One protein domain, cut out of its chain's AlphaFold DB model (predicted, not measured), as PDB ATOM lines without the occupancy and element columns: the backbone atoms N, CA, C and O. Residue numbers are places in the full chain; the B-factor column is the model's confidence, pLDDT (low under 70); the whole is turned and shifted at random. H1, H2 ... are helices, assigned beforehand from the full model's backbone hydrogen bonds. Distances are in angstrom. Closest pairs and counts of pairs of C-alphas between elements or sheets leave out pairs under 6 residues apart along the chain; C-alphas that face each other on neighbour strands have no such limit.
ATOM      1  N   HIS A  34      84.310 254.971 265.930       82.50
ATOM      2  CA  HIS A  34      84.575 253.772 265.131       82.50
ATOM      3  C   HIS A  34      86.048 253.355 265.198       82.50
ATOM      4  O   HIS A  34      86.367 252.221 265.556       82.50
ATOM      5  N   ILE A  35      86.971 254.299 264.975       83.56
ATOM      6  CA  ILE A  35      88.417 254.041 265.063       83.56
ATOM      7  C   ILE A  35      88.825 253.653 266.488       83.56
ATOM      8  O   ILE A  35      89.651 252.761 266.674       83.56
ATOM      9  N   ARG A  36      88.218 254.261 267.516       84.81
ATOM     10  CA  ARG A  36      88.456 253.885 268.919       84.81
ATOM     11  C   ARG A  36      88.028 252.443 269.205       84.81
ATOM     12  O   ARG A  36      88.725 251.718 269.922       84.81
ATOM     13  N   THR A  37      86.901 252.034 268.636       86.50
ATOM     14  CA  THR A  37      86.368 250.674 268.750       86.50
ATOM     15  C   THR A  37      87.287 249.683 268.046       86.50
ATOM     16  O   THR A  37      87.693 248.695 268.655       86.50
ATOM     17  N   LEU A  38      87.724 249.995 266.823       87.06
ATOM     18  CA  LEU A  38      88.715 249.202 266.097       87.06
ATOM     19  C   LEU A  38      90.025 249.071 266.878       87.06
ATOM     20  O   LEU A  38      90.499 247.957 267.076       87.06
ATOM     21  N   HIS A  39      90.587 250.165 267.398       89.06
ATOM     22  CA  HIS A  39      91.798 250.100 268.223       89.06
ATOM     23  C   HIS A  39      91.625 249.150 269.412       89.06
ATOM     24  O   HIS A  39      92.509 248.342 269.685       89.06
ATOM     25  N   SER A  40      90.472 249.208 270.081       88.62
ATOM     26  CA  SER A  40      90.172 248.346 271.225       88.62
ATOM     27  C   SER A  40      90.049 246.872 270.820       88.62
ATOM     28  O   SER A  40      90.582 246.008 271.510       88.62
ATOM     29  N   LEU A  41      89.401 246.580 269.688       89.50
ATOM     30  CA  LEU A  41      89.258 245.223 269.146       89.50
ATOM     31  C   LEU A  41      90.601 244.619 268.730       89.50
ATOM     32  O   LEU A  41      90.908 243.482 269.081       89.50
ATOM     33  N   TYR A  42      91.419 245.378 268.002       91.00
ATOM     34  CA  TYR A  42      92.745 244.915 267.611       91.00
ATOM     35  C   TYR A  42      93.632 244.715 268.845       91.00
ATOM     36  O   TYR A  42      94.270 243.673 268.972       91.00
ATOM     37  N   ALA A  43      93.644 245.662 269.788       91.50
ATOM     38  CA  ALA A  43      94.479 245.565 270.982       91.50
ATOM     39  C   ALA A  43      94.093 244.375 271.872       91.50
ATOM     40  O   ALA A  43      94.981 243.646 272.315       91.50
ATOM     41  N   SER A  44      92.796 244.144 272.112       90.75
ATOM     42  CA  SER A  44      92.343 243.015 272.933       90.75
ATOM     43  C   SER A  44      92.677 241.673 272.293       90.75
ATOM     44  O   SER A  44      93.175 240.777 272.977       90.75
ATOM     45  N   GLN A  45      92.458 241.540 270.984       91.00
ATOM     46  CA  GLN A  45      92.694 240.286 270.284       91.00
ATOM     47  C   GLN A  45      94.188 239.965 270.195       91.00
ATOM     48  O   GLN A  45      94.586 238.846 270.510       91.00
ATOM     49  N   VAL A  46      95.026 240.949 269.850       90.56
ATOM     50  CA  VAL A  46      96.486 240.772 269.812       90.56
ATOM     51  C   VAL A  46      97.025 240.421 271.191       90.56
ATOM     52  O   VAL A  46      97.771 239.453 271.321       90.56
ATOM     53  N   ALA A  47      96.612 241.153 272.231       89.69
ATOM     54  CA  ALA A  47      97.031 240.861 273.596       89.69
ATOM     55  C   ALA A  47      96.650 239.435 274.010       89.69
ATOM     56  O   ALA A  47      97.452 238.753 274.636       89.69
ATOM     57  N   THR A  48      95.467 238.966 273.611       88.88
ATOM     58  CA  THR A  48      95.000 237.606 273.906       88.88
ATOM     59  C   THR A  48      95.821 236.551 273.175       88.88
ATOM     60  O   THR A  48      96.214 235.563 273.786       88.88
ATOM     61  N   ILE A  49      96.113 236.754 271.887       87.88
ATOM     62  CA  ILE A  49      96.940 235.824 271.105       87.88
ATOM     63  C   ILE A  49      98.333 235.707 271.732       87.88
ATOM     64  O   ILE A  49      98.772 234.597 272.019       87.88
ATOM     65  N   VAL A  50      98.988 236.838 272.015       86.38
ATOM     66  CA  VAL A  50     100.314 236.859 272.655       86.38
ATOM     67  C   VAL A  50     100.265 236.164 274.015       86.38
ATOM     68  O   VAL A  50     101.067 235.279 274.285       86.38
ATOM     69  N   TRP A  51      99.280 236.503 274.847       83.81
ATOM     70  CA  TRP A  51      99.134 235.933 276.185       83.81
ATOM     71  C   TRP A  51      98.925 234.416 276.171       83.81
ATOM     72  O   TRP A  51      99.509 233.710 276.992       83.81
ATOM     73  N   THR A  52      98.084 233.904 275.271       81.94
ATOM     74  CA  THR A  52      97.801 232.466 275.172       81.94
ATOM     75  C   THR A  52      99.002 231.709 274.621       81.94
ATOM     76  O   THR A  52      99.380 230.684 275.176       81.94
ATOM     77  N   MET A  53      99.641 232.228 273.573       79.38
ATOM     78  CA  MET A  53     100.740 231.526 272.915       79.38
ATOM     79  C   MET A  53     102.037 231.572 273.726       79.38
ATOM     80  O   MET A  53     102.757 230.580 273.764       79.38
ATOM     81  N   GLU A  54     102.335 232.666 274.435       73.56
ATOM     82  CA  GLU A  54     103.470 232.692 275.371       73.56
ATOM     83  C   GLU A  54     103.272 231.708 276.533       73.56
ATOM     84  O   GLU A  54     104.238 231.114 277.012       73.56
ATOM     85  N   ALA A  55     102.027 231.505 276.981       67.56
ATOM     86  CA  ALA A  55     101.726 230.556 278.048       67.56
ATOM     87  C   ALA A  55     101.926 229.089 277.625       67.56
ATOM     88  O   ALA A  55     102.259 228.267 278.474       67.56
ATOM     89  N   GLU A  56     101.746 228.758 276.343       65.19
ATOM     90  CA  GLU A  56     101.934 227.397 275.816       65.19
ATOM     91  C   GLU A  56     103.415 227.017 275.637       65.19
ATOM     92  O   GLU A  56     103.768 225.850 275.802       65.19
ATOM     93  N   HIS A  57     104.297 227.980 275.352       59.12
ATOM     94  CA  HIS A  57     105.724 227.720 275.099       59.12
ATOM     95  C   HIS A  57     106.598 227.691 276.365       59.12
ATOM     96  O   HIS A  57     107.767 227.306 276.304       59.12
ATOM     97  N   ALA A  58     106.076 228.097 277.524       55.12
ATOM     98  CA  ALA A  58     106.882 228.247 278.729       55.12
ATOM     99  C   ALA A  58     106.805 227.009 279.639       55.12
ATOM    100  O   ALA A  58     105.969 226.926 280.537       55.12
ATOM    101  N   VAL A  59     107.741 226.074 279.449       53.50
ATOM    102  CA  VAL A  59     107.941 224.884 280.307       53.50
ATOM    103  C   VAL A  59     108.315 225.263 281.764       53.50
ATOM    104  O   VAL A  59     108.169 224.443 282.660       53.50
ATOM    105  N   ASP A  60     108.689 226.529 282.012       51.94
ATOM    106  CA  ASP A  60     109.013 227.136 283.322       51.94
ATOM    107  C   ASP A  60     108.331 228.521 283.510       51.94
ATOM    108  O   ASP A  60     108.959 229.512 283.886       51.94
ATOM    109  N   ALA A  61     107.043 228.634 283.162       55.53
ATOM    110  CA  ALA A  61     106.310 229.900 283.014       55.53
ATOM    111  C   ALA A  61     106.568 230.971 284.102       55.53
ATOM    112  O   ALA A  61     105.998 230.953 285.197       55.53
ATOM    113  N   LEU A  62     107.362 231.985 283.732       55.91
ATOM    114  CA  LEU A  62     107.385 233.299 284.378       55.91
ATOM    115  C   LEU A  62     105.954 233.868 284.477       55.91
ATOM    116  O   LEU A  62     105.102 233.550 283.641       55.91
ATOM    117  N   PRO A  63     105.667 234.748 285.455       61.88
ATOM    118  CA  PRO A  63     104.351 235.361 285.576       61.88
ATOM    119  C   PRO A  63     103.952 236.058 284.268       61.88
ATOM    120  O   PRO A  63     104.743 236.804 283.683       61.88
ATOM    121  N   ARG A  64     102.714 235.792 283.828       65.31
ATOM    122  CA  ARG A  64     102.069 236.352 282.627       65.31
ATOM    123  C   ARG A  64     102.418 237.833 282.461       65.31
ATOM    124  O   ARG A  64     102.159 238.642 283.357       65.31
ATOM    125  N   ARG A  65     103.044 238.174 281.333       74.62
ATOM    126  CA  ARG A  65     103.596 239.509 281.084       74.62
ATOM    127  C   ARG A  65     102.508 240.473 280.625       74.62
ATOM    128  O   ARG A  65     101.536 240.097 279.976       74.62
ATOM    129  N   ARG A  66     102.678 241.751 280.971       83.12
ATOM    130  CA  ARG A  66     101.827 242.821 280.437       83.12
ATOM    131  C   ARG A  66     102.163 243.015 278.961       83.12
ATOM    132  O   ARG A  66     103.335 243.157 278.625       83.12
ATOM    133  N   VAL A  67     101.143 243.062 278.109       86.50
ATOM    134  CA  VAL A  67     101.305 243.284 276.668       86.50
ATOM    135  C   VAL A  67     101.072 244.759 276.356       86.50
ATOM    136  O   VAL A  67     100.067 245.336 276.768       86.50
ATOM    137  N   ILE A  68     102.002 245.368 275.619       89.25
ATOM    138  CA  ILE A  68     101.865 246.725 275.084       89.25
ATOM    139  C   ILE A  68     101.674 246.595 273.575       89.25
ATOM    140  O   ILE A  68     102.501 245.983 272.904       89.25
ATOM    141  N   VAL A  69     100.592 247.167 273.044       88.69
ATOM    142  CA  VAL A  69     100.263 247.090 271.615       88.69
ATOM    143  C   VAL A  69     100.263 248.495 271.015       88.69
ATOM    144  O   VAL A  69      99.505 249.360 271.452       88.69
ATOM    145  N   GLY A  70     101.115 248.720 270.013       89.75
ATOM    146  CA  GLY A  70     101.098 249.922 269.177       89.75
ATOM    147  C   GLY A  70     100.378 249.635 267.864       89.75
ATOM    148  O   GLY A  70     100.788 248.738 267.131       89.75
ATOM    149  N   ILE A  71      99.302 250.369 267.570       87.12
ATOM    150  CA  ILE A  71      98.470 250.148 266.377       87.12
ATOM    151  C   ILE A  71      98.269 251.479 265.660       87.12
ATOM    152  O   ILE A  71      97.913 252.477 266.283       87.12
ATOM    153  N   ALA A  72      98.462 251.474 264.343       87.38
ATOM    154  CA  ALA A  72      98.150 252.594 263.468       87.38
ATOM    155  C   ALA A  72      97.257 252.097 262.326       87.38
ATOM    156  O   ALA A  72      97.719 251.404 261.419       87.38
ATOM    157  N   LEU A  73      95.965 252.429 262.384       82.19
ATOM    158  CA  LEU A  73      95.003 252.079 261.341       82.19
ATOM    159  C   LEU A  73      94.831 253.258 260.382       82.19
ATOM    160  O   LEU A  73      94.556 254.382 260.801       82.19
ATOM    161  N   LYS A  74      94.979 253.007 259.079       79.44
ATOM    162  CA  LYS A  74      94.672 254.010 258.057       79.44
ATOM    163  C   LYS A  74      93.157 254.120 257.906       79.44
ATOM    164  O   LYS A  74      92.504 253.124 257.606       79.44
ATOM    165  N   THR A  87      82.640 246.987 258.458       79.50
ATOM    166  CA  THR A  87      82.507 246.584 257.058       79.50
ATOM    167  C   THR A  87      83.091 245.186 256.847       79.50
ATOM    168  O   THR A  87      83.948 244.726 257.609       79.50
ATOM    169  N   GLU A  88      82.640 244.493 255.802       79.62
ATOM    170  CA  GLU A  88      83.165 243.160 255.474       79.62
ATOM    171  C   GLU A  88      84.666 243.208 255.150       79.62
ATOM    172  O   GLU A  88      85.432 242.348 255.576       79.62
ATOM    173  N   ASP A  89      85.119 244.290 254.514       81.31
ATOM    174  CA  ASP A  89      86.537 244.530 254.253       81.31
ATOM    175  C   ASP A  89      87.352 244.676 255.545       81.31
ATOM    176  O   ASP A  89      88.448 244.126 255.660       81.31
ATOM    177  N   GLU A  90      86.839 245.408 256.539       81.69
ATOM    178  CA  GLU A  90      87.499 245.548 257.843       81.69
ATOM    179  C   GLU A  90      87.572 244.213 258.580       81.69
ATOM    180  O   GLU A  90      88.596 243.921 259.202       81.69
ATOM    181  N   ARG A  91      86.521 243.390 258.480       83.50
ATOM    182  CA  ARG A  91      86.510 242.027 259.019       83.50
ATOM    183  C   ARG A  91      87.577 241.175 258.334       83.50
ATOM    184  O   ARG A  91      88.422 240.608 259.023       83.50
ATOM    185  N   ALA A  92      87.598 241.127 257.006       85.31
ATOM    186  CA  ALA A  92      88.580 240.349 256.256       85.31
ATOM    187  C   ALA A  92      90.024 240.763 256.599       85.31
ATOM    188  O   ALA A  92      90.878 239.911 256.862       85.31
ATOM    189  N   VAL A  93      90.288 242.073 256.686       87.31
ATOM    190  CA  VAL A  93      91.595 242.606 257.103       87.31
ATOM    191  C   VAL A  93      91.918 242.210 258.542       87.31
ATOM    192  O   VAL A  93      93.029 241.749 258.802       87.31
ATOM    193  N   PHE A  94      90.963 242.334 259.466       87.81
ATOM    194  CA  PHE A  94      91.142 241.938 260.861       87.81
ATOM    195  C   PHE A  94      91.548 240.465 260.976       87.81
ATOM    196  O   PHE A  94      92.575 240.159 261.581       87.81
ATOM    197  N   HIS A  95      90.810 239.556 260.333       88.69
ATOM    198  CA  HIS A  95      91.135 238.128 260.343       88.69
ATOM    199  C   HIS A  95      92.507 237.844 259.710       88.69
ATOM    200  O   HIS A  95      93.286 237.063 260.260       88.69
ATOM    201  N   GLY A  96      92.846 238.512 258.602       88.19
ATOM    202  CA  GLY A  96      94.157 238.388 257.960       88.19
ATOM    203  C   GLY A  96      95.317 238.825 258.863       88.19
ATOM    204  O   GLY A  96      96.326 238.121 258.965       88.19
ATOM    205  N   VAL A  97      95.161 239.949 259.569       89.88
ATOM    206  CA  VAL A  97      96.161 240.454 260.525       89.88
ATOM    207  C   VAL A  97      96.338 239.476 261.685       89.88
ATOM    208  O   VAL A  97      97.469 239.100 261.989       89.88
ATOM    209  N   MET A  98      95.248 239.002 262.296       91.12
ATOM    210  CA  MET A  98      95.326 238.070 263.429       91.12
ATOM    211  C   MET A  98      95.970 236.737 263.040       91.12
ATOM    212  O   MET A  98      96.823 236.234 263.770       91.12
ATOM    213  N   ARG A  99      95.645 236.205 261.854       89.56
ATOM    214  CA  ARG A  99      96.266 234.986 261.309       89.56
ATOM    215  C   ARG A  99      97.768 235.167 261.083       89.56
ATOM    216  O   ARG A  99      98.547 234.263 261.373       89.56
ATOM    217  N   THR A 100      98.175 236.344 260.609       89.31
ATOM    218  CA  THR A 100      99.590 236.684 260.413       89.31
ATOM    219  C   THR A 100     100.338 236.728 261.745       89.31
ATOM    220  O   THR A 100     101.380 236.093 261.874       89.31
ATOM    221  N   ILE A 101      99.786 237.417 262.750       88.31
ATOM    222  CA  ILE A 101     100.385 237.521 264.091       88.31
ATOM    223  C   ILE A 101     100.505 236.139 264.740       88.31
ATOM    224  O   ILE A 101     101.570 235.786 265.240       88.31
ATOM    225  N   GLN A 102      99.445 235.331 264.680       86.06
ATOM    226  CA  GLN A 102      99.465 233.962 265.190       86.06
ATOM    227  C   GLN A 102     100.547 233.125 264.491       86.06
ATOM    228  O   GLN A 102     101.358 232.489 265.155       86.06
ATOM    229  N   GLY A 103     100.628 233.185 263.157       85.75
ATOM    230  CA  GLY A 103     101.649 232.465 262.393       85.75
ATOM    231  C   GLY A 103     103.087 232.903 262.697       85.75
ATOM    232  O   GLY A 103     103.996 232.076 262.623       85.75
ATOM    233  N   MET A 104     103.306 234.172 263.059       86.75
ATOM    234  CA  MET A 104     104.610 234.665 263.517       86.75
ATOM    235  C   MET A 104     104.989 234.081 264.881       86.75
ATOM    236  O   MET A 104     106.131 233.674 265.067       86.75
ATOM    237  N   LEU A 105     104.032 233.992 265.809       81.12
ATOM    238  CA  LEU A 105     104.261 233.480 267.164       81.12
ATOM    239  C   LEU A 105     104.418 231.955 267.220       81.12
ATOM    240  O   LEU A 105     105.120 231.466 268.090       81.12
ATOM    241  N   THR A 106     103.820 231.197 266.294       78.06
ATOM    242  CA  THR A 106     104.046 229.738 266.194       78.06
ATOM    243  C   THR A 106     105.421 229.383 265.616       78.06
ATOM    244  O   THR A 106     105.869 228.248 265.739       78.06
ATOM    245  N   ARG A 107     106.081 230.316 264.920       63.16
ATOM    246  CA  ARG A 107     107.401 230.097 264.298       63.16
ATOM    247  C   ARG A 107     108.571 230.577 265.160       63.16
ATOM    248  O   ARG A 107     109.711 230.396 264.735       63.16
ATOM    249  N   SER A 108     108.287 231.232 266.285       54.22
ATOM    250  CA  SER A 108     109.287 231.741 267.229       54.22
ATOM    251  C   SER A 108     109.649 230.699 268.275       54.22
ATOM    252  O   SER A 108     110.750 230.874 268.840       54.22
TER     253      SER A 108
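What this domain is: This is residues 34 to 74 and 87 to 108 of the 108 residues of an uncharacterized protein of Heliocybe sulcata (UniProt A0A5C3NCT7). Two long helices, H1 and then H2, lie side by side at a small angle and run the same way; after H1, residues 58 to 74, with no named element, turn and fold back along H1. The printed part has 63 residues with two named helices and no named strand, and its class is all helix. It is only just loose, close to compact, with a radius of gyration of the C-alphas of 13.2 A, and only just elongated, spanning 42 by 21 by 14 A.

Where its parts are: Find C-alpha 34 at (84.575, 253.772, 265.131); from there H1, residues 34 to 57, runs 35.0 A to C-alpha 57. H2, residues 88 to 105, runs 26.0 A and ends at C-alpha 105, at (104.261, 233.480, 267.164).

How they stand to each other: Look at Ile 49 and Gln 102: H1 and H2 touch there, their closest C-alphas 6.7 A apart. H1 touches H2 with residues 42 to 53 alone. They run the same way at a shallow tilt of 25 degrees. In H1 and H2 every O i to N i+4 pair is within hydrogen-bond range.

The domain as a whole: The C-alphas farthest apart, of Asp 60 and Thr 87, are 42.1 A apart. Residues 75 to 86 are not printed; across this cut, C-alphas 74 and 87 are 14.3 A apart. Confidence is under 70 at residues 55 to 64 and 107 to 108.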